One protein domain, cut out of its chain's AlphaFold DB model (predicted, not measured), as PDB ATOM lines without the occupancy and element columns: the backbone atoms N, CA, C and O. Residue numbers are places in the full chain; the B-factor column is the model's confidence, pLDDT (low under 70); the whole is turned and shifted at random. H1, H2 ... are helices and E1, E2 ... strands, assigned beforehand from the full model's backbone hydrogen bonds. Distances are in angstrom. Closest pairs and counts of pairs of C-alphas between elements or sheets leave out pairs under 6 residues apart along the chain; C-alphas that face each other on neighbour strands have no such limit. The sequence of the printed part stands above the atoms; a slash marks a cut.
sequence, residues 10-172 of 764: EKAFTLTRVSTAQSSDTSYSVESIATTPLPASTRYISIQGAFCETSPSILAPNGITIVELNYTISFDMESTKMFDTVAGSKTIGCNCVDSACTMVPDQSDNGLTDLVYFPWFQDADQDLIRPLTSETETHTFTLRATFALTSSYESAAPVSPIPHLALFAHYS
ATOM      1  N   GLU A  10     -38.538  51.886 -23.049       84.31
ATOM      2  CA  GLU A  10     -38.827  51.230 -24.323       84.31
ATOM      3  C   GLU A  10     -39.247  52.292 -25.357       84.31
ATOM      4  O   GLU A  10     -40.098  53.139 -25.072       84.31
ATOM      5  N   LYS A  11     -38.652  52.283 -26.558       87.38
ATOM      6  CA  LYS A  11     -39.093  53.099 -27.710       87.38
ATOM      7  C   LYS A  11     -39.480  52.173 -28.861       87.38
ATOM      8  O   LYS A  11     -38.646  51.396 -29.322       87.38
ATOM      9  N   ALA A  12     -40.730  52.260 -29.308       86.56
ATOM     10  CA  ALA A  12     -41.255  51.467 -30.415       86.56
ATOM     11  C   ALA A  12     -40.960  52.129 -31.770       86.56
ATOM     12  O   ALA A  12     -41.125  53.340 -31.933       86.56
ATOM     13  N   PHE A  13     -40.594  51.315 -32.752       87.94
ATOM     14  CA  PHE A  13     -40.374  51.698 -34.138       87.94
ATOM     15  C   PHE A  13     -41.255  50.848 -35.051       87.94
ATOM     16  O   PHE A  13     -41.297  49.617 -34.961       87.94
ATOM     17  N   THR A  14     -41.975  51.522 -35.942       82.25
ATOM     18  CA  THR A  14     -42.871  50.879 -36.901       82.25
ATOM     19  C   THR A  14     -42.077  50.301 -38.063       82.25
ATOM     20  O   THR A  14     -41.351  51.028 -38.744       82.25
ATOM     21  N   LEU A  15     -42.251  49.008 -38.325       85.06
ATOM     22  CA  LEU A  15     -41.658  48.339 -39.477       85.06
ATOM     23  C   LEU A  15     -42.569  48.500 -40.702       85.06
ATOM     24  O   LEU A  15     -43.756  48.170 -40.656       85.06
ATOM     25  N   THR A  16     -42.017  48.997 -41.810       86.56
ATOM     26  CA  THR A  16     -42.743  49.093 -43.084       86.56
ATOM     27  C   THR A  16     -42.666  47.761 -43.819       86.56
ATOM     28  O   THR A  16     -41.588  47.220 -44.048       86.56
ATOM     29  N   ARG A  17     -43.821  47.190 -44.157       86.88
ATOM     30  CA  ARG A  17     -43.916  45.893 -44.834       86.88
ATOM     31  C   ARG A  17     -43.612  46.064 -46.323       86.88
ATOM     32  O   ARG A  17     -44.288  46.837 -46.993       86.88
ATOM     33  N   VAL A  18     -42.618  45.334 -46.825       86.69
ATOM     34  CA  VAL A  18     -42.142  45.431 -48.216       86.69
ATOM     35  C   VAL A  18     -42.671  44.289 -49.068       86.69
ATOM     36  O   VAL A  18     -43.156  44.519 -50.172       86.69
ATOM     37  N   SER A  19     -42.619  43.061 -48.551       87.00
ATOM     38  CA  SER A  19     -43.155  41.892 -49.242       87.00
ATOM     39  C   SER A  19     -43.837  40.939 -48.262       87.00
ATOM     40  O   SER A  19     -43.455  40.821 -47.094       87.00
ATOM     41  N   THR A  20     -44.893  40.279 -48.735       85.50
ATOM     42  CA  THR A  20     -45.567  39.189 -48.023       85.50
ATOM     43  C   THR A  20     -45.803  38.044 -48.980       85.50
ATOM     44  O   THR A  20     -46.461  38.236 -50.002       85.50
ATOM     45  N   ALA A  21     -45.308  36.860 -48.636       86.12
ATOM     46  CA  ALA A  21     -45.601  35.638 -49.371       86.12
ATOM     47  C   ALA A  21     -46.303  34.650 -48.441       86.12
ATOM     48  O   ALA A  21     -45.777  34.276 -47.391       86.12
ATOM     49  N   GLN A  22     -47.512  34.253 -48.821       81.56
ATOM     50  CA  GLN A  22     -48.305  33.280 -48.090       81.56
ATOM     51  C   GLN A  22     -47.951  31.868 -48.571       81.56
ATOM     52  O   GLN A  22     -47.990  31.606 -49.771       81.56
ATOM     53  N   SER A  23     -47.587  30.978 -47.645       80.69
ATOM     54  CA  SER A  23     -47.178  29.602 -47.965       80.69
ATOM     55  C   SER A  23     -48.280  28.575 -47.683       80.69
ATOM     56  O   SER A  23     -48.305  27.530 -48.327       80.69
ATOM     57  N   SER A  24     -49.189  28.854 -46.745       80.94
ATOM     58  CA  SER A  24     -50.415  28.084 -46.485       80.94
ATOM     59  C   SER A  24     -51.479  28.984 -45.844       80.94
ATOM     60  O   SER A  24     -51.221  30.160 -45.580       80.94
ATOM     61  N   ASP A  25     -52.668  28.455 -45.546       77.69
ATOM     62  CA  ASP A  25     -53.730  29.216 -44.865       77.69
ATOM     63  C   ASP A  25     -53.294  29.753 -43.491       77.69
ATOM     64  O   ASP A  25     -53.729  30.826 -43.075       77.69
ATOM     65  N   THR A  26     -52.363  29.056 -42.834       79.44
ATOM     66  CA  THR A  26     -51.852  29.369 -41.494       79.44
ATOM     67  C   THR A  26     -50.368  29.749 -41.447       79.44
ATOM     68  O   THR A  26     -49.854  30.071 -40.372       79.44
ATOM     69  N   SER A  27     -49.662  29.737 -42.585       85.00
ATOM     70  CA  SER A  27     -48.244  30.102 -42.661       85.00
ATOM     71  C   SER A  27     -47.958  31.190 -43.688       85.00
ATOM     72  O   SER A  27     -48.425  31.166 -44.832       85.00
ATOM     73  N   TYR A  28     -47.149  32.159 -43.279       88.19
ATOM     74  CA  TYR A  28     -46.794  33.306 -44.099       88.19
ATOM     75  C   TYR A  28     -45.371  33.772 -43.803       88.19
ATOM     76  O   TYR A  28     -44.814  33.551 -42.728       88.19
ATOM     77  N   SER A  29     -44.782  34.438 -44.785       88.94
ATOM     78  CA  SER A  29     -43.477  35.077 -44.691       88.94
ATOM     79  C   SER A  29     -43.616  36.571 -44.939       88.94
ATOM     80  O   SER A  29     -44.417  37.005 -45.773       88.94
ATOM     81  N   VAL A  30     -42.865  37.359 -44.175       90.25
ATOM     82  CA  VAL A  30     -42.893  38.820 -44.214       90.25
ATOM     83  C   VAL A  30     -41.470  39.338 -44.315       90.25
ATOM     84  O   VAL A  30     -40.599  38.943 -43.537       90.25
ATOM     85  N   GLU A  31     -41.259  40.273 -45.233       90.75
ATOM     86  CA  GLU A  31     -40.078  41.124 -45.275       90.75
ATOM     87  C   GLU A  31     -40.487  42.545 -44.899       90.75
ATOM     88  O   GLU A  31     -41.410  43.122 -45.484       90.75
ATOM     89  N   SER A  32     -39.831  43.100 -43.884       90.69
ATOM     90  CA  SER A  32     -40.092  44.456 -43.407       90.69
ATOM     91  C   SER A  32     -38.804  45.255 -43.284       90.69
ATOM     92  O   SER A  32     -37.755  44.707 -42.953       90.69
ATOM     93  N   ILE A  33     -38.895  46.558 -43.537       90.56
ATOM     94  CA  ILE A  33     -37.772  47.491 -43.496       90.56
ATOM     95  C   ILE A  33     -38.107  48.653 -42.559       90.56
ATOM     96  O   ILE A  33     -39.243  49.132 -42.526       90.56
ATOM     97  N   ALA A  34     -37.119  49.119 -41.800       88.88
ATOM     98  CA  ALA A  34     -37.190  50.378 -41.066       88.88
ATOM     99  C   ALA A  34     -35.873  51.142 -41.192       88.88
ATOM    100  O   ALA A  34     -34.800  50.554 -41.076       88.88
ATOM    101  N   THR A  35     -35.966  52.456 -41.387       89.06
ATOM    102  CA  THR A  35     -34.822  53.371 -41.349       89.06
ATOM    103  C   THR A  35     -35.081  54.389 -40.251       89.06
ATOM    104  O   THR A  35     -35.906  55.287 -40.422       89.06
ATOM    105  N   THR A  36     -34.441  54.216 -39.095       86.00
ATOM    106  CA  THR A  36     -34.726  55.017 -37.895       86.00
ATOM    107  C   THR A  36     -33.468  55.215 -37.050       86.00
ATOM    108  O   THR A  36     -32.703  54.260 -36.902       86.00
ATOM    109  N   PRO A  37     -33.259  56.401 -36.451       86.38
ATOM    110  CA  PRO A  37     -32.221  56.581 -35.443       86.38
ATOM    111  C   PRO A  37     -32.634  55.901 -34.132       86.38
ATOM    112  O   PRO A  37     -33.794  55.995 -33.705       86.38
ATOM    113  N   LEU A  38     -31.693  55.214 -33.486       86.12
ATOM    114  CA  LEU A  38     -31.930  54.592 -32.185       86.12
ATOM    115  C   LEU A  38     -31.665  55.595 -31.048       86.12
ATOM    116  O   LEU A  38     -30.912  56.557 -31.221       86.12
ATOM    117  N   PRO A  39     -32.295  55.423 -29.873       82.69
ATOM    118  CA  PRO A  39     -31.909  56.169 -28.682       82.69
ATOM    119  C   PRO A  39     -30.459  55.858 -28.303       82.69
ATOM    120  O   PRO A  39     -30.026  54.704 -28.387       82.69
ATOM    121  N   ALA A  40     -29.737  56.864 -27.817       75.81
ATOM    122  CA  ALA A  40     -28.444  56.647 -27.170       75.81
ATOM    123  C   ALA A  40     -28.590  55.697 -25.959       75.81
ATOM    124  O   ALA A  40     -29.660  55.637 -25.340       75.81
ATOM    125  N   SER A  41     -27.545  54.931 -25.624       74.00
ATOM    126  CA  SER A  41     -27.587  53.875 -24.593       74.00
ATOM    127  C   SER A  41     -28.598  52.740 -24.839       74.00
ATOM    128  O   SER A  41     -29.132  52.151 -23.888       74.00
ATOM    129  N   THR A  42     -28.898  52.412 -26.099       79.44
ATOM    130  CA  THR A  42     -29.694  51.216 -26.422       79.44
ATOM    131  C   THR A  42     -28.864  49.960 -26.169       79.44
ATOM    132  O   THR A  42     -27.826  49.765 -26.795       79.44
ATOM    133  N   ARG A  43     -29.333  49.080 -25.275       76.00
ATOM    134  CA  ARG A  43     -28.608  47.860 -24.878       76.00
ATOM    135  C   ARG A  43     -29.155  46.596 -25.529       76.00
ATOM    136  O   ARG A  43     -28.395  45.670 -25.810       76.00
ATOM    137  N   TYR A  44     -30.462  46.551 -25.771       79.75
ATOM    138  CA  TYR A  44     -31.114  45.439 -26.457       79.75
ATOM    139  C   TYR A  44     -32.153  45.958 -27.431       79.75
ATOM    140  O   TYR A  44     -32.806  46.976 -27.194       79.75
ATOM    141  N   ILE A  45     -32.328  45.200 -28.502       86.31
ATOM    142  CA  ILE A  45     -33.447  45.354 -29.412       86.31
ATOM    143  C   ILE A  45     -34.339  44.130 -29.252       86.31
ATOM    144  O   ILE A  45     -33.843  42.998 -29.201       86.31
ATOM    145  N   SER A  46     -35.647  44.359 -29.166       87.81
ATOM    146  CA  SER A  46     -36.640  43.293 -29.222       87.81
ATOM    147  C   SER A  46     -37.523  43.417 -30.454       87.81
ATOM    148  O   SER A  46     -37.864  44.509 -30.910       87.81
ATOM    149  N   ILE A  47     -37.871  42.268 -31.021       89.44
ATOM    150  CA  ILE A  47     -38.846  42.149 -32.102       89.44
ATOM    151  C   ILE A  47     -40.115  41.593 -31.472       89.44
ATOM    152  O   ILE A  47     -40.083  40.509 -30.883       89.44
ATOM    153  N   GLN A  48     -41.216  42.331 -31.588       89.38
ATOM    154  CA  GLN A  48     -42.513  41.956 -31.027       89.38
ATOM    155  C   GLN A  48     -43.586  41.923 -32.121       89.38
ATOM    156  O   GLN A  48     -43.471  42.623 -33.129       89.38
ATOM    157  N   GLY A  49     -44.627  41.108 -31.940       87.81
ATOM    158  CA  GLY A  49     -45.714  40.968 -32.914       87.81
ATOM    159  C   GLY A  49     -47.111  40.948 -32.295       87.81
ATOM    160  O   GLY A  49     -47.319  40.382 -31.220       87.81
ATOM    161  N   ALA A  50     -48.075  41.542 -33.002       85.88
ATOM    162  CA  ALA A  50     -49.489  41.592 -32.623       85.88
ATOM    163  C   ALA A  50     -50.268  40.396 -33.202       85.88
ATOM    164  O   ALA A  50     -50.954  40.509 -34.217       85.88
ATOM    165  N   PHE A  51     -50.141  39.215 -32.592       85.19
ATOM    166  CA  PHE A  51     -50.775  37.992 -33.116       85.19
ATOM    167  C   PHE A  51     -52.252  37.837 -32.727       85.19
ATOM    168  O   PHE A  51     -52.989  37.152 -33.432       85.19
ATOM    169  N   CYS A  52     -52.705  38.490 -31.650       81.50
ATOM    170  CA  CYS A  52     -54.107  38.439 -31.222       81.50
ATOM    171  C   CYS A  52     -55.020  39.421 -31.976       81.50
ATOM    172  O   CYS A  52     -56.226  39.300 -31.857       81.50
ATOM    173  N   GLU A  53     -54.484  40.345 -32.781       76.88
ATOM    174  CA  GLU A  53     -55.273  41.266 -33.629       76.88
ATOM    175  C   GLU A  53     -55.657  40.641 -34.990       76.88
ATOM    176  O   GLU A  53     -56.055  41.332 -35.929       76.88
ATOM    177  N   THR A  54     -55.481  39.324 -35.127       69.94
ATOM    178  CA  THR A  54     -55.693  38.580 -36.373       69.94
ATOM    179  C   THR A  54     -57.151  38.172 -36.582       69.94
ATOM    180  O   THR A  54     -57.982  38.255 -35.683       69.94
ATOM    181  N   SER A  55     -57.454  37.753 -37.816       66.19
ATOM    182  CA  SER A  55     -58.773  37.322 -38.297       66.19
ATOM    183  C   SER A  55     -59.607  36.500 -37.294       66.19
ATOM    184  O   SER A  55     -59.067  35.579 -36.669       66.19
ATOM    185  N   PRO A  56     -60.948  36.653 -37.286       64.50
ATOM    186  CA  PRO A  56     -61.871  35.737 -36.599       64.50
ATOM    187  C   PRO A  56     -61.855  34.294 -37.152       64.50
ATOM    188  O   PRO A  56     -62.617  33.447 -36.695       64.50
ATOM    189  N   SER A  57     -61.020  33.994 -38.155       67.44
ATOM    190  CA  SER A  57     -60.865  32.660 -38.747       67.44
ATOM    191  C   SER A  57     -59.966  31.711 -37.940       67.44
ATOM    192  O   SER A  57     -60.068  30.500 -38.127       67.44
ATOM    193  N   ILE A  58     -59.103  32.232 -37.060       73.94
ATOM    194  CA  ILE A  58     -58.189  31.442 -36.199       73.94
ATOM    195  C   ILE A  58     -58.540  31.597 -34.714       73.94
ATOM    196  O   ILE A  58     -58.171  30.770 -33.884       73.94
ATOM    197  N   LEU A  59     -59.273  32.653 -34.367       81.00
ATOM    198  CA  LEU A  59     -59.648  32.982 -32.999       81.00
ATOM    199  C   LEU A  59     -61.151  32.780 -32.816       81.00
ATOM    200  O   LEU A  59     -61.948  33.268 -33.616       81.00
ATOM    201  N   ALA A  60     -61.550  32.081 -31.751       79.94
ATOM    202  CA  ALA A  60     -62.961  31.943 -31.423       79.94
ATOM    203  C   ALA A  60     -63.567  33.330 -31.121       79.94
ATOM    204  O   ALA A  60     -62.935  34.136 -30.436       79.94
ATOM    205  N   PRO A  61     -64.800  33.620 -31.575       75.94
ATOM    206  CA  PRO A  61     -65.394  34.955 -31.458       75.94
ATOM    207  C   PRO A  61     -65.615  35.404 -30.009       75.94
ATOM    208  O   PRO A  61     -65.638  36.606 -29.757       75.94
ATOM    209  N   ASN A  62     -65.756  34.452 -29.079       80.75
ATOM    210  CA  ASN A  62     -65.882  34.686 -27.645       80.75
ATOM    211  C   ASN A  62     -65.073  33.646 -26.857       80.75
ATOM    212  O   ASN A  62     -65.174  32.446 -27.127       80.75
ATOM    213  N   GLY A  63     -64.336  34.100 -25.842       82.62
ATOM    214  CA  GLY A  63     -63.551  33.253 -24.941       82.62
ATOM    215  C   GLY A  63     -62.051  33.257 -25.239       82.62
ATOM    216  O   GLY A  63     -61.551  34.065 -26.020       82.62
ATOM    217  N   ILE A  64     -61.320  32.358 -24.576       84.38
ATOM    218  CA  ILE A  64     -59.860  32.270 -24.682       84.38
ATOM    219  C   ILE A  64     -59.493  31.207 -25.716       84.38
ATOM    220  O   ILE A  64     -59.807  30.031 -25.538       84.38
ATOM    221  N   THR A  65     -58.791  31.622 -26.767       85.19
ATOM    222  CA  THR A  65     -58.213  30.726 -27.775       85.19
ATOM    223  C   THR A  65     -56.705  30.637 -27.566       85.19
ATOM    224  O   THR A  65     -56.041  31.656 -27.368       85.19
ATOM    225  N   ILE A  66     -56.163  29.418 -27.599       86.44
ATOM    226  CA  ILE A  66     -54.718  29.183 -27.531       86.44
ATOM    227  C   ILE A  66     -54.198  29.054 -28.961       86.44
ATOM    228  O   ILE A  66     -54.727  28.275 -29.758       86.44
ATOM    229  N   VAL A  67     -53.166  29.829 -29.272       86.19
ATOM    230  CA  VAL A  67     -52.476  29.810 -30.559       86.19
ATOM    231  C   VAL A  67     -51.029  29.409 -30.320       86.19
ATOM    232  O   VAL A  67     -50.326  30.026 -29.521       86.19
ATOM    233  N   GLU A  68     -50.581  28.362 -30.993       88.12
ATOM    234  CA  GLU A  68     -49.188  27.946 -31.022       88.12
ATOM    235  C   GLU A  68     -48.517  28.572 -32.250       88.12
ATOM    236  O   GLU A  68     -48.980  28.460 -33.383       88.12
ATOM    237  N   LEU A  69     -47.451  29.323 -31.994       88.56
ATOM    238  CA  LEU A  69     -46.716  30.112 -32.966       88.56
ATOM    239  C   LEU A  69     -45.324  29.517 -33.131       88.56
ATOM    240  O   LEU A  69     -44.491  29.643 -32.236       88.56
ATOM    241  N   ASN A  70     -45.044  28.968 -34.308       90.25
ATOM    242  CA  ASN A  70     -43.695  28.611 -34.728       90.25
ATOM    243  C   ASN A  70     -43.157  29.703 -35.651       90.25
ATOM    244  O   ASN A  70     -43.830  30.102 -36.600       90.25
ATOM    245  N   TYR A  71     -41.954  30.200 -35.379       90.69
ATOM    246  CA  TYR A  71     -41.370  31.299 -36.141       90.69
ATOM    247  C   TYR A  71     -39.898  31.072 -36.456       90.69
ATOM    248  O   TYR A  71     -39.165  30.478 -35.666       90.69
ATOM    249  N   THR A  72     -39.458  31.599 -37.598       90.06
ATOM    250  CA  THR A  72     -38.040  31.730 -37.949       90.06
ATOM    251  C   THR A  72     -37.750  33.159 -38.376       90.06
ATOM    252  O   THR A  72     -38.404  33.661 -39.289       90.06
ATOM    253  N   ILE A  73     -36.765  33.807 -37.762       90.19
ATOM    254  CA  ILE A  73     -36.423  35.205 -38.037       90.19
ATOM    255  C   ILE A  73     -34.953  35.317 -38.452       90.19
ATOM    256  O   ILE A  73     -34.089  34.679 -37.847       90.19
ATOM    257  N   SER A  74     -34.681  36.157 -39.451       89.62
ATOM    258  CA  SER A  74     -33.355  36.671 -39.796       89.62
ATOM    259  C   SER A  74     -33.366  38.199 -39.769       89.62
ATOM    260  O   SER A  74     -34.368  38.829 -40.130       89.62
ATOM    261  N   PHE A  75     -32.256  38.802 -39.356       88.44
ATOM    262  CA  PHE A  75     -32.141  40.252 -39.221       88.44
ATOM    263  C   PHE A  75     -30.818  40.740 -39.797       88.44
ATOM    264  O   PHE A  75     -29.743  40.325 -39.345       88.44
ATOM    265  N   ASP A  76     -30.917  41.662 -40.751       88.06
ATOM    266  CA  ASP A  76     -29.763  42.304 -41.368       88.06
ATOM    267  C   ASP A  76     -29.804  43.818 -41.104       88.06
ATOM    268  O   ASP A  76     -30.867  44.444 -41.046       88.06
ATOM    269  N   MET A  77     -28.621  44.399 -40.938       86.12
ATOM    270  CA  MET A  77     -28.388  45.831 -40.784       86.12
ATOM    271  C   MET A  77     -27.490  46.269 -41.933       86.12
ATOM    272  O   MET A  77     -26.394  45.733 -42.087       86.12
ATOM    273  N   GLU A  78     -27.949  47.204 -42.764       83.25
ATOM    274  CA  GLU A  78     -27.150  47.745 -43.878       83.25
ATOM    275  C   GLU A  78     -26.509  46.658 -44.764       83.25
ATOM    276  O   GLU A  78     -25.347  46.747 -45.150       83.25
ATOM    277  N   SER A  79     -27.255  45.588 -45.073       73.69
ATOM    278  CA  SER A  79     -26.801  44.396 -45.822       73.69
ATOM    279  C   SER A  79     -25.755  43.501 -45.132       73.69
ATOM    280  O   SER A  79     -25.304  42.515 -45.719       73.69
ATOM    281  N   THR A  80     -25.420  43.770 -43.868       78.31
ATOM    282  CA  THR A  80     -24.644  42.872 -43.003       78.31
ATOM    283  C   THR A  80     -25.574  42.064 -42.100       78.31
ATOM    284  O   THR A  80     -26.468  42.607 -41.452       78.31
ATOM    285  N   LYS A  81     -25.389  40.743 -42.058       76.56
ATOM    286  CA  LYS A  81     -26.221  39.866 -41.225       76.56
ATOM    287  C   LYS A  81     -25.854  40.020 -39.753       76.56
ATOM    288  O   LYS A  81     -24.701  39.796 -39.389       76.56
ATOM    289  N   MET A  82     -26.833  40.334 -38.904       77.94
ATOM    290  CA  MET A  82     -26.647  40.327 -37.446       77.94
ATOM    291  C   MET A  82     -26.862  38.923 -36.875       77.94
ATOM    292  O   MET A  82     -26.135  38.505 -35.976       77.94
ATOM    293  N   PHE A  83     -27.826  38.175 -37.420       80.62
ATOM    294  CA  PHE A  83     -27.999  36.745 -37.163       80.62
ATOM    295  C   PHE A  83     -28.689  36.044 -38.344       80.62
ATOM    296  O   PHE A  83     -29.584  36.608 -38.971       80.62
ATOM    297  N   ASP A  84     -28.271  34.805 -38.636       79.12
ATOM    298  CA  ASP A  84     -28.727  34.045 -39.811       79.12
ATOM    299  C   ASP A  84     -30.167  33.535 -39.682       79.12
ATOM    300  O   ASP A  84     -31.027  33.917 -40.467       79.12
ATOM    301  N   THR A  85     -30.441  32.655 -38.720       80.62
ATOM    302  CA  THR A  85     -31.779  32.085 -38.516       80.62
ATOM    303  C   THR A  85     -31.985  31.757 -37.048       80.62
ATOM    304  O   THR A  85     -31.301  30.889 -36.502       80.62
ATOM    305  N   VAL A  86     -32.953  32.417 -36.421       83.62
ATOM    306  CA  VAL A  86     -33.413  32.105 -35.065       83.62
ATOM    307  C   VAL A  86     -34.797  31.499 -35.173       83.62
ATOM    308  O   VAL A  86     -35.719  32.158 -35.650       83.62
ATOM    309  N   ALA A  87     -34.927  30.244 -34.752       85.38
ATOM    310  CA  ALA A  87     -36.198  29.538 -34.704       85.38
ATOM    311  C   ALA A  87     -36.712  29.468 -33.263       85.38
ATOM    312  O   ALA A  87     -35.934  29.227 -32.337       85.38
ATOM    313  N   GLY A  88     -38.014  29.652 -33.080       84.75
ATOM    314  CA  GLY A  88     -38.662  29.548 -31.779       84.75
ATOM    315  C   GLY A  88     -40.102  29.070 -31.897       84.75
ATOM    316  O   GLY A  88     -40.701  29.100 -32.972       84.75
ATOM    317  N   SER A  89     -40.640  28.619 -30.768       86.81
ATOM    318  CA  SER A  89     -42.041  28.240 -30.614       86.81
ATOM    319  C   SER A  89     -42.601  28.913 -29.363       86.81
ATOM    320  O   SER A  89     -41.946  28.897 -28.316       86.81
ATOM    321  N   LYS A  90     -43.774  29.544 -29.464       85.88
ATOM    322  CA  LYS A  90     -44.472  30.188 -28.342       85.88
ATOM    323  C   LYS A  90     -45.954  29.857 -28.355       85.88
ATOM    324  O   LYS A  90     -46.578  29.820 -29.406       85.88
ATOM    325  N   THR A  91     -46.530  29.695 -27.172       87.12
ATOM    326  CA  THR A  91     -47.975  29.579 -26.981       87.12
ATOM    327  C   THR A  91     -48.536  30.916 -26.511       87.12
ATOM    328  O   THR A  91     -48.039  31.513 -25.558       87.12
ATOM    329  N   ILE A  92     -49.556  31.408 -27.207       87.19
ATOM    330  CA  ILE A  92     -50.169  32.720 -26.989       87.19
ATOM    331  C   ILE A  92     -51.634  32.495 -26.620       87.19
ATOM    332  O   ILE A  92     -52.354  31.790 -27.327       87.19
ATOM    333  N   GLY A  93     -52.076  33.080 -25.508       86.50
ATOM    334  CA  GLY A  93     -53.487  33.122 -25.134       86.50
ATOM    335  C   GLY A  93     -54.131  34.417 -25.618       86.50
ATOM    336  O   GLY A  93     -53.754  35.497 -25.161       86.50
ATOM    337  N   CYS A  94     -55.125  34.317 -26.499       86.44
ATOM    338  CA  CYS A  94     -55.913  35.459 -26.959       86.44
ATOM    339  C   CYS A  94     -57.330  35.372 -26.380       86.44
ATOM    340  O   CYS A  94     -58.022  34.375 -26.583       86.44
ATOM    341  N   ASN A  95     -57.754  36.401 -25.651       87.12
ATOM    342  CA  ASN A  95     -59.104  36.542 -25.121       87.12
ATOM    343  C   ASN A  95     -59.927  37.455 -26.034       87.12
ATOM    344  O   ASN A  95     -59.578  38.625 -26.219       87.12
ATOM    345  N   CYS A  96     -61.012  36.919 -26.584       85.19
ATOM    346  CA  CYS A  96     -61.876  37.613 -27.529       85.19
ATOM    347  C   CYS A  96     -63.243  37.918 -26.911       85.19
ATOM    348  O   CYS A  96     -63.860  37.048 -26.288       85.19
ATOM    349  N   VAL A  97     -63.714  39.151 -27.110       84.50
ATOM    350  CA  VAL A  97     -65.067  39.611 -26.771       84.50
ATOM    351  C   VAL A  97     -65.632  40.296 -28.009       84.50
ATOM    352  O   VAL A  97     -65.051  41.270 -28.481       84.50
ATOM    353  N   ASP A  98     -66.727  39.773 -28.562       79.81
ATOM    354  CA  ASP A  98     -67.374  40.323 -29.762       79.81
ATOM    355  C   ASP A  98     -66.396  40.522 -30.941       79.81
ATOM    356  O   ASP A  98     -66.364  41.569 -31.589       79.81
ATOM    357  N   SER A  99     -65.555  39.510 -31.204       74.00
ATOM    358  CA  SER A  99     -64.514  39.521 -32.252       74.00
ATOM    359  C   SER A  99     -63.385  40.552 -32.075       74.00
ATOM    360  O   SER A  99     -62.488  40.606 -32.915       74.00
ATOM    361  N   ALA A 100     -63.365  41.321 -30.981       81.88
ATOM    362  CA  ALA A 100     -62.201  42.092 -30.560       81.88
ATOM    363  C   ALA A 100     -61.328  41.223 -29.645       81.88
ATOM    364  O   ALA A 100     -61.717  40.872 -28.530       81.88
ATOM    365  N   CYS A 101     -60.152  40.847 -30.139       81.69
ATOM    366  CA  CYS A 101     -59.248  39.924 -29.468       81.69
ATOM    367  C   CYS A 101     -58.046  40.668 -28.878       81.69
ATOM    368  O   CYS A 101     -57.381  41.451 -29.549       81.69
ATOM    369  N   THR A 102     -57.761  40.407 -27.605       83.69
ATOM    370  CA  THR A 102     -56.619  40.973 -26.873       83.69
ATOM    371  C   THR A 102     -55.806  39.853 -26.242       83.69
ATOM    372  O   THR A 102     -56.336  38.778 -25.957       83.69
ATOM    373  N   MET A 103     -54.508  40.067 -26.034       83.88
ATOM    374  CA  MET A 103     -53.691  39.082 -25.327       83.88
ATOM    375  C   MET A 103     -54.111  38.988 -23.854       83.88
ATOM    376  O   MET A 103     -54.481  39.989 -23.238       83.88
ATOM    377  N   VAL A 104     -54.040  37.787 -23.274       82.94
ATOM    378  CA  VAL A 104     -54.239  37.588 -21.833       82.94
ATOM    379  C   VAL A 104     -53.209  38.428 -21.046       82.94
ATOM    380  O   VAL A 104     -52.009  38.285 -21.288       82.94
ATOM    381  N   PRO A 105     -53.643  39.277 -20.091       68.75
ATOM    382  CA  PRO A 105     -52.791  40.294 -19.459       68.75
ATOM    383  C   PRO A 105     -51.615  39.739 -18.640       68.75
ATOM    384  O   PRO A 105     -50.624  40.434 -18.468       68.75
ATOM    385  N   ASP A 106     -51.667  38.480 -18.194       69.94
ATOM    386  CA  ASP A 106     -50.546  37.836 -17.489       69.94
ATOM    387  C   ASP A 106     -49.354  37.496 -18.415       69.94
ATOM    388  O   ASP A 106     -48.300  37.080 -17.931       69.94
ATOM    389  N   GLN A 107     -49.505  37.632 -19.742       69.44
ATOM    390  CA  GLN A 107     -48.493  37.231 -20.731       69.44
ATOM    391  C   GLN A 107     -47.722  38.396 -21.375       69.44
ATOM    392  O   GLN A 107     -46.634  38.158 -21.903       69.44
ATOM    393  N   SER A 108     -48.235  39.632 -21.353       71.00
ATOM    394  CA  SER A 108     -47.548  40.803 -21.926       71.00
ATOM    395  C   SER A 108     -48.054  42.118 -21.339       71.00
ATOM    396  O   SER A 108     -49.260  42.345 -21.276       71.00
ATOM    397  N   ASP A 109     -47.125  43.017 -21.001       68.62
ATOM    398  CA  ASP A 109     -47.430  44.363 -20.498       68.62
ATOM    399  C   ASP A 109     -47.962  45.301 -21.605       68.62
ATOM    400  O   ASP A 109     -48.772  46.185 -21.335       68.62
ATOM    401  N   ASN A 110     -47.534  45.091 -22.859       73.56
ATOM    402  CA  ASN A 110     -47.819  45.979 -23.998       73.56
ATOM    403  C   ASN A 110     -48.823  45.367 -25.001       73.56
ATOM    404  O   ASN A 110     -49.042  45.928 -26.071       73.56
ATOM    405  N   GLY A 111     -49.392  44.190 -24.701       75.44
ATOM    406  CA  GLY A 111     -50.315  43.469 -25.592       75.44
ATOM    407  C   GLY A 111     -49.665  42.826 -26.830       75.44
ATOM    408  O   GLY A 111     -50.369  42.257 -27.663       75.44
ATOM    409  N   LEU A 112     -48.333  42.879 -26.940       82.69
ATOM    410  CA  LEU A 112     -47.540  42.307 -28.032       82.69
ATOM    411  C   LEU A 112     -46.745  41.089 -27.559       82.69
ATOM    412  O   LEU A 112     -46.290  41.039 -26.415       82.69
ATOM    413  N   THR A 113     -46.553  40.109 -28.441       85.19
ATOM    414  CA  THR A 113     -45.766  38.912 -28.126       85.19
ATOM    415  C   THR A 113     -44.309  39.160 -28.470       85.19
ATOM    416  O   THR A 113     -43.982  39.410 -29.629       85.19
ATOM    417  N   ASP A 114     -43.425  39.021 -27.486       84.62
ATOM    418  CA  ASP A 114     -41.983  39.017 -27.719       84.62
ATOM    419  C   ASP A 114     -41.571  37.842 -28.606       84.62
ATOM    420  O   ASP A 114     -41.972  36.708 -28.350       84.62
ATOM    421  N   LEU A 115     -40.736  38.069 -29.613       85.69
ATOM    422  CA  LEU A 115     -40.245  37.010 -30.498       85.69
ATOM    423  C   LEU A 115     -38.756  36.773 -30.300       85.69
ATOM    424  O   LEU A 115     -38.327  35.640 -30.092       85.69
ATOM    425  N   VAL A 116     -37.960  37.836 -30.372       87.19
ATOM    426  CA  VAL A 116     -36.501  37.753 -30.279       87.19
ATOM    427  C   VAL A 116     -35.974  38.983 -29.561       87.19
ATOM    428  O   VAL A 116     -36.368  40.098 -29.889       87.19
ATOM    429  N   TYR A 117     -35.057  38.763 -28.627       83.31
ATOM    430  CA  TYR A 117     -34.205  39.759 -27.997       83.31
ATOM    431  C   TYR A 117     -32.767  39.538 -28.457       83.31
ATOM    432  O   TYR A 117     -32.277  38.407 -28.458       83.31
ATOM    433  N   PHE A 118     -32.069  40.611 -28.817       81.62
ATOM    434  CA  PHE A 118     -30.638  40.553 -29.098       81.62
ATOM    435  C   PHE A 118     -29.915  41.800 -28.575       81.62
ATOM    436  O   PHE A 118     -30.501  42.885 -28.539       81.62
ATOM    437  N   PRO A 119     -28.652  41.661 -28.129       78.31
ATOM    438  CA  PRO A 119     -27.863  42.788 -27.642       78.31
ATOM    439  C   PRO A 119     -27.545  43.775 -28.771       78.31
ATOM    440  O   PRO A 119     -27.197  43.370 -29.882       78.31
ATOM    441  N   TRP A 120     -27.601  45.066 -28.457       78.81
ATOM    442  CA  TRP A 120     -27.177  46.153 -29.333       78.81
ATOM    443  C   TRP A 120     -25.845  46.722 -28.845       78.81
ATOM    444  O   TRP A 120     -25.700  47.075 -27.680       78.81
ATOM    445  N   PHE A 121     -24.851  46.762 -29.731       72.69
ATOM    446  CA  PHE A 121     -23.491  47.228 -29.418       72.69
ATOM    447  C   PHE A 121     -22.863  48.039 -30.563       72.69
ATOM    448  O   PHE A 121     -21.676  48.356 -30.512       72.69
ATOM    449  N   GLN A 122     -23.635  48.356 -31.608       70.44
ATOM    450  CA  GLN A 122     -23.130  49.036 -32.807       70.44
ATOM    451  C   GLN A 122     -22.841  50.524 -32.549       70.44
ATOM    452  O   GLN A 122     -21.845  51.047 -33.055       70.44
ATOM    453  N   ASP A 123     -23.639  51.148 -31.677       69.25
ATOM    454  CA  ASP A 123     -23.552  52.576 -31.323       69.25
ATOM    455  C   ASP A 123     -22.795  52.854 -30.010       69.25
ATOM    456  O   ASP A 123     -22.754  53.990 -29.541       69.25
ATOM    457  N   ALA A 124     -22.173  51.832 -29.407       62.06
ATOM    458  CA  ALA A 124     -21.561  51.915 -28.073       62.06
ATOM    459  C   ALA A 124     -20.398  52.934 -27.953       62.06
ATOM    460  O   ALA A 124     -19.934  53.239 -26.860       62.06
ATOM    461  N   ASP A 125     -19.879  53.457 -29.065       56.34
ATOM    462  CA  ASP A 125     -18.831  54.482 -29.120       56.34
ATOM    463  C   ASP A 125     -19.371  55.919 -29.129       56.34
ATOM    464  O   ASP A 125     -18.727  56.822 -28.581       56.34
ATOM    465  N   GLN A 126     -20.549  56.147 -29.718       58.66
ATOM    466  CA  GLN A 126     -21.198  57.460 -29.701       58.66
ATOM    467  C   GLN A 126     -21.581  57.864 -28.280       58.66
ATOM    468  O   GLN A 126     -21.429  59.032 -27.913       58.66
ATOM    469  N   ASP A 127     -21.944  56.876 -27.463       54.88
ATOM    470  CA  ASP A 127     -22.270  57.045 -26.052       54.88
ATOM    471  C   ASP A 127     -21.088  57.586 -25.218       54.88
ATOM    472  O   ASP A 127     -21.307  58.278 -24.220       54.88
ATOM    473  N   LEU A 128     -19.839  57.347 -25.653       55.00
ATOM    474  CA  LEU A 128     -18.613  57.803 -24.982       55.00
ATOM    475  C   LEU A 128     -18.064  59.129 -25.545       55.00
ATOM    476  O   LEU A 128     -17.555  59.962 -24.795       55.00
ATOM    477  N   ILE A 129     -18.138  59.328 -26.868       58.19
ATOM    478  CA  ILE A 129     -17.575  60.503 -27.568       58.19
ATOM    479  C   ILE A 129     -18.537  61.702 -27.508       58.19
ATOM    480  O   ILE A 129     -18.094  62.854 -27.469       58.19
ATOM    481  N   ARG A 130     -19.853  61.452 -27.494       59.62
ATOM    482  CA  ARG A 130     -20.912  62.471 -27.447       59.62
ATOM    483  C   ARG A 130     -21.926  62.154 -26.336       59.62
ATOM    484  O   ARG A 130     -23.087  61.888 -26.619       59.62
ATOM    485  N   PRO A 131     -21.549  62.285 -25.054       54.56
ATOM    486  CA  PRO A 131     -22.388  61.887 -23.911       54.56
ATOM    487  C   PRO A 131     -23.677  62.719 -23.717       54.56
ATOM    488  O   PRO A 131     -24.397  62.527 -22.741       54.56
ATOM    489  N   LEU A 132     -23.957  63.685 -24.600       56.16
ATOM    490  CA  LEU A 132     -25.093  64.613 -24.529       56.16
ATOM    491  C   LEU A 132     -26.048  64.495 -25.733       56.16
ATOM    492  O   LEU A 132     -26.994  65.277 -25.822       56.16
ATOM    493  N   THR A 133     -25.815  63.576 -26.678       61.59
ATOM    494  CA  THR A 133     -26.711  63.378 -27.831       61.59
ATOM    495  C   THR A 133     -27.839  62.411 -27.490       61.59
ATOM    496  O   THR A 133     -27.595  61.343 -26.943       61.59
ATOM    497  N   SER A 134     -29.080  62.779 -27.818       61.66
ATOM    498  CA  SER A 134     -30.273  61.974 -27.521       61.66
ATOM    499  C   SER A 134     -30.523  60.827 -28.507       61.66
ATOM    500  O   SER A 134     -31.240  59.888 -28.169       61.66
ATOM    501  N   GLU A 135     -29.971  60.905 -29.720       69.31
ATOM    502  CA  GLU A 135     -30.183  59.938 -30.807       69.31
ATOM    503  C   GLU A 135     -28.852  59.596 -31.495       69.31
ATOM    504  O   GLU A 135     -27.969  60.457 -31.590       69.31
ATOM    505  N   THR A 136     -28.719  58.339 -31.936       74.19
ATOM    506  CA  THR A 136     -27.539  57.782 -32.620       74.19
ATOM    507  C   THR A 136     -27.662  57.886 -34.146       74.19
ATOM    508  O   THR A 136     -28.580  58.532 -34.666       74.19
ATOM    509  N   GLU A 137     -26.720  57.303 -34.896       76.75
ATOM    510  CA  GLU A 137     -26.780  57.277 -36.365       76.75
ATOM    511  C   GLU A 137     -28.043  56.574 -36.876       76.75
ATOM    512  O   GLU A 137     -28.645  55.713 -36.229       76.75
ATOM    513  N   THR A 138     -28.483  56.979 -38.063       83.19
ATOM    514  CA  THR A 138     -29.642  56.377 -38.713       83.19
ATOM    515  C   THR A 138     -29.254  55.037 -39.317       83.19
ATOM    516  O   THR A 138     -28.534  55.005 -40.313       83.19
ATOM    517  N   HIS A 139     -29.797  53.955 -38.767       86.31
ATOM    518  CA  HIS A 139     -29.574  52.597 -39.261       86.31
ATOM    519  C   HIS A 139     -30.733  52.140 -40.146       86.31
ATOM    520  O   HIS A 139     -31.895  52.469 -39.886       86.31
ATOM    521  N   THR A 140     -30.427  51.361 -41.188       88.31
ATOM    522  CA  THR A 140     -31.444  50.682 -42.010       88.31
ATOM    523  C   THR A 140     -31.490  49.198 -41.669       88.31
ATOM    524  O   THR A 140     -30.524  48.463 -41.884       88.31
ATOM    525  N   PHE A 141     -32.639  48.764 -41.161       89.75
ATOM    526  CA  PHE A 141     -32.915  47.404 -40.722       89.75
ATOM    527  C   PHE A 141     -33.763  46.668 -41.749       89.75
ATOM    528  O   PHE A 141     -34.785  47.189 -42.197       89.75
ATOM    529  N   THR A 142     -33.384  45.435 -42.068       89.75
ATOM    530  CA  THR A 142     -34.176  44.518 -42.893       89.75
ATOM    531  C   THR A 142     -34.479  43.261 -42.086       89.75
ATOM    532  O   THR A 142     -33.577  42.508 -41.713       89.75
ATOM    533  N   LEU A 143     -35.761  43.038 -41.814       90.88
ATOM    534  CA  LEU A 143     -36.278  41.898 -41.070       90.88
ATOM    535  C   LEU A 143     -36.949  40.927 -42.039       90.88
ATOM    536  O   LEU A 143     -37.885  41.314 -42.738       90.88
ATOM    537  N   ARG A 144     -36.535  39.657 -42.026       91.19
ATOM    538  CA  ARG A 144     -37.257  38.577 -42.711       91.19
ATOM    539  C   ARG A 144     -37.734  37.573 -41.684       91.19
ATOM    540  O   ARG A 144     -36.950  37.073 -40.883       91.19
ATOM    541  N   ALA A 145     -39.024  37.284 -41.703       89.94
ATOM    542  CA  ALA A 145     -39.633  36.378 -40.749       89.94
ATOM    543  C   ALA A 145     -40.590  35.419 -41.452       89.94
ATOM    544  O   ALA A 145     -41.333  35.826 -42.343       89.94
ATOM    545  N   THR A 146     -40.586  34.154 -41.038       90.62
ATOM    546  CA  THR A 146     -41.614  33.177 -41.407       90.62
ATOM    547  C   THR A 146     -42.355  32.744 -40.154       90.62
ATOM    548  O   THR A 146     -41.738  32.557 -39.104       90.62
ATOM    549  N   PHE A 147     -43.674  32.638 -40.254       89.88
ATOM    550  CA  PHE A 147     -44.564  32.296 -39.154       89.88
ATOM    551  C   PHE A 147     -45.487  31.166 -39.587       89.88
ATOM    552  O   PHE A 147     -46.007  31.183 -40.702       89.88
ATOM    553  N   ALA A 148     -45.715  30.214 -38.691       88.69
ATOM    554  CA  ALA A 148     -46.710  29.164 -38.813       88.69
ATOM    555  C   ALA A 148     -47.547  29.151 -37.533       88.69
ATOM    556  O   ALA A 148     -46.997  28.995 -36.440       88.69
ATOM    557  N   LEU A 149     -48.857  29.356 -37.674       86.56
ATOM    558  CA  LEU A 149     -49.793  29.371 -36.555       86.56
ATOM    559  C   LEU A 149     -50.623  28.089 -36.541       86.56
ATOM    560  O   LEU A 149     -51.136  27.658 -37.568       86.56
ATOM    561  N   THR A 150     -50.794  27.502 -35.369       84.00
ATOM    562  CA  THR A 150     -51.704  26.381 -35.133       84.00
ATOM    563  C   THR A 150     -52.655  26.761 -34.006       84.00
ATOM    564  O   THR A 150     -52.257  27.345 -33.001       84.00
ATOM    565  N   SER A 151     -53.946  26.486 -34.174       81.94
ATOM    566  CA  SER A 151     -54.954  26.755 -33.148       81.94
ATOM    567  C   SER A 151     -55.954  25.610 -33.069       81.94
ATOM    568  O   SER A 151     -56.129  24.862 -34.024       81.94
ATOM    569  N   SER A 152     -56.634  25.479 -31.932       73.38
ATOM    570  CA  SER A 152     -57.757  24.551 -31.767       73.38
ATOM    571  C   SER A 152     -58.994  24.947 -32.583       73.38
ATOM    572  O   SER A 152     -59.907  24.137 -32.736       73.38
ATOM    573  N   TYR A 153     -59.034  26.182 -33.091       70.62
ATOM    574  CA  TYR A 153     -60.087  26.720 -33.944       70.62
ATOM    575  C   TYR A 153     -59.545  26.878 -35.376       70.62
ATOM    576  O   TYR A 153     -59.113  27.955 -35.779       70.62
ATOM    577  N   GLU A 154     -59.489  25.778 -36.135       62.53
ATOM    578  CA  GLU A 154     -59.061  25.792 -37.542       62.53
ATOM    579  C   GLU A 154     -60.243  26.091 -38.474       62.53
ATOM    580  O   GLU A 154     -61.270  25.408 -38.444       62.53
ATOM    581  N   SER A 155     -60.086  27.084 -39.352       60.53
ATOM    582  CA  SER A 155     -60.987  27.310 -40.485       60.53
ATOM    583  C   SER A 155     -60.204  27.450 -41.793       60.53
ATOM    584  O   SER A 155     -59.032  27.816 -41.797       60.53
ATOM    585  N   ALA A 156     -60.860  27.155 -42.918       61.06
ATOM    586  CA  ALA A 156     -60.272  27.100 -44.262       61.06
ATOM    587  C   ALA A 156     -60.035  28.485 -44.910       61.06
ATOM    588  O   ALA A 156     -60.132  28.624 -46.129       61.06
ATOM    589  N   ALA A 157     -59.814  29.526 -44.101       69.75
ATOM    590  CA  ALA A 157     -59.628  30.894 -44.570       69.75
ATOM    591  C   ALA A 157     -58.239  31.431 -44.185       69.75
ATOM    592  O   ALA A 157     -57.816  31.271 -43.036       69.75
ATOM    593  N   PRO A 158     -57.551  32.118 -45.112       72.31
ATOM    594  CA  PRO A 158     -56.205  32.625 -44.889       72.31
ATOM    595  C   PRO A 158     -56.166  33.712 -43.801       72.31
ATOM    596  O   PRO A 158     -57.091  34.523 -43.678       72.31
ATOM    597  N   VAL A 159     -55.073  33.765 -43.029       75.25
ATOM    598  CA  VAL A 159     -54.875  34.766 -41.958       75.25
ATOM    599  C   VAL A 159     -54.951  36.194 -42.518       75.25
ATOM    600  O   VAL A 159     -54.073  36.623 -43.266       75.25
ATOM    601  N   SER A 160     -55.981  36.957 -42.140       73.81
ATOM    602  CA  SER A 160     -56.144  38.364 -42.538       73.81
ATOM    603  C   SER A 160     -56.853  39.201 -41.452       73.81
ATOM    604  O   SER A 160     -57.954  38.853 -41.046       73.81
ATOM    605  N   PRO A 161     -56.271  40.309 -40.956       77.06
ATOM    606  CA  PRO A 161     -55.008  40.925 -41.361       77.06
ATOM    607  C   PRO A 161     -53.777  40.142 -40.876       77.06
ATOM    608  O   PRO A 161     -53.807  39.466 -39.851       77.06
ATOM    609  N   ILE A 162     -52.677  40.234 -41.631       80.00
ATOM    610  CA  ILE A 162     -51.381  39.665 -41.231       80.00
ATOM    611  C   ILE A 162     -50.818  40.506 -40.068       80.00
ATOM    612  O   ILE A 162     -50.713  41.727 -40.250       80.00
ATOM    613  N   PRO A 163     -50.379  39.891 -38.950       80.81
ATOM    614  CA  PRO A 163     -49.816  40.568 -37.782       80.81
ATOM    615  C   PRO A 163     -48.801  41.652 -38.114       80.81
ATOM    616  O   PRO A 163     -47.890  41.454 -38.927       80.81
ATOM    617  N   HIS A 164     -48.934  42.799 -37.455       82.50
ATOM    618  CA  HIS A 164     -47.913  43.834 -37.498       82.50
ATOM    619  C   HIS A 164     -46.743  43.453 -36.587       82.50
ATOM    620  O   HIS A 164     -46.934  42.960 -35.473       82.50
ATOM    621  N   LEU A 165     -45.529  43.677 -37.091       87.06
ATOM    622  CA  LEU A 165     -44.290  43.531 -36.340       87.06
ATOM    623  C   LEU A 165     -43.814  44.919 -35.921       87.06
ATOM    624  O   LEU A 165     -43.873  45.867 -36.708       87.06
ATOM    625  N   ALA A 166     -43.318  45.019 -34.698       87.75
ATOM    626  CA  ALA A 166     -42.740  46.229 -34.144       87.75
ATOM    627  C   ALA A 166     -41.332  45.938 -33.622       87.75
ATOM    628  O   ALA A 166     -41.058  44.873 -33.061       87.75
ATOM    629  N   LEU A 167     -40.439  46.900 -33.834       89.56
ATOM    630  CA  LEU A 167     -39.074  46.874 -33.331       89.56
ATOM    631  C   LEU A 167     -39.012  47.764 -32.089       89.56
ATOM    632  O   LEU A 167     -39.402  48.925 -32.155       89.56
ATOM    633  N   PHE A 168     -38.522  47.253 -30.969       88.06
ATOM    634  CA  PHE A 168     -38.384  48.017 -29.732       88.06
ATOM    635  C   PHE A 168     -36.916  48.176 -29.370       88.06
ATOM    636  O   PHE A 168     -36.169  47.200 -29.335       88.06
ATOM    637  N   ALA A 169     -36.514  49.406 -29.065       87.50
ATOM    638  CA  ALA A 169     -35.224  49.694 -28.456       87.50
ATOM    639  C   ALA A 169     -35.384  49.840 -26.943       87.50
ATOM    640  O   ALA A 169     -36.181  50.660 -26.477       87.50
ATOM    641  N   HIS A 170     -34.599  49.064 -26.199       84.56
ATOM    642  CA  HIS A 170     -34.519  49.111 -24.741       84.56
ATOM    643  C   HIS A 170     -33.285  49.914 -24.343       84.56
ATOM    644  O   HIS A 170     -32.154  49.489 -24.603       84.56
ATOM    645  N   TYR A 171     -33.496  51.078 -23.730       80.38
ATOM    646  CA  TYR A 171     -32.427  52.019 -23.394       80.38
ATOM    647  C   TYR A 171     -32.521  52.503 -21.945       80.38
ATOM    648  O   TYR A 171     -33.592  52.528 -21.330       80.38
ATOM    649  N   SER A 172     -31.379  52.888 -21.373       77.56
ATOM    650  CA  SER A 172     -31.325  53.446 -20.022       77.56
ATOM    651  C   SER A 172     -30.217  54.478 -19.883       77.56
ATOM    652  O   SER A 172     -29.068  54.218 -20.219       77.56
TER     653      SER A 172
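AT A GLANCE: This is residues 10 to 172 of the 764 residues of the protein "Lipase_3 domain-containing protein" of Aphanomyces invadans (UniProt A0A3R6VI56). A curled sheet of six strands, E2 E3 E9 E5 E6 E7, lies partly face to face with a smaller sheet of four, E1 E10 E4 E8, together like a flattened barrel that is not fully closed. E1 runs on into E2 at one seam between the sheets; the short helix H1 lies at one end of the long axis, and the loop round Ala 156 at the other. The printed part has 163 residues, with ten named strands and one named helix in the order E1 E2 E3 E4 E5 E6 E7 E8 H1 E9 E10; both sheets are antiparallel and the class is mostly strand. It is compact, with a radius of gyration of the C-alphas of 17.2 A, yet elongated, spanning 55 by 31 by 22 A.

HOW THE PARTS SIT: In the larger sheet, strongly twisted and curled, the edge strand E2, residues 16 to 22, forms a hairpin with E3, residues 27 to 39; N 21 and O 29 are 3.0 A apart, within hydrogen-bond range. E9, residues 135 to 151, is the antiparallel neighbour of E3, with N 32 and O 143 at 2.9 A, and of E5, residues 63 to 77, with N 72 and O 146 at 2.9 A. E5, E6, residues 80 to 97, and the edge strand E7, residues 100 to 103, make a meander, each strand the antiparallel neighbour of the one before; N 69 and O 90 are 2.8 A apart, N 95 and O 102 2.8 A. E9 bends by 85 degrees at residue 138, and E6 by 70 degrees at residue 85. The smaller sheet, also strongly twisted, runs E1, residues 10 to 14, E10, residues 165 to 171, E4, residues 42 to 49, and E8, residues 113 to 119, with N 13 and O 167 at 2.7 A, N 46 and O 168 at 2.9 A, and N 47 and O 116 at 2.9 A. E1 runs on into E2 at 66 degrees. The closest C-alphas of E1 and E3 are those of Thr 14 and Ala 34, 7.1 A; of E6 and E8, those of Ile 92 and Thr 113, 7.7 A. E4 and E9 are apart. H1, residues 126 to 129, only grazes the larger sheet, with residues 126 to 127; it is too short for an O i to N i+4 pair, and its one O i to N i+3 pair is within range.

IN THESE COORDINATES: E1 begins at C-alpha 10, (-38.827, 51.230, -24.323), and E10 ends at C-alpha 171, (-32.427, 52.019, -23.394). From first to last C-alpha E6 measures 43.7 A, E9 41.5 A, E5 40.6 A and E3 33.8 A.

THE WHOLE: The C-alphas farthest apart, of Ile 129 and Ala 156, are 56.7 A apart. The printed part has no cut. The links E4 to E5 and E9 to E10 are long. Mean pLDDT of the printed part is 80.4; residues 54 to 57, 105 to 107, 109, 123 to 135 and 154 to 157 are under 70.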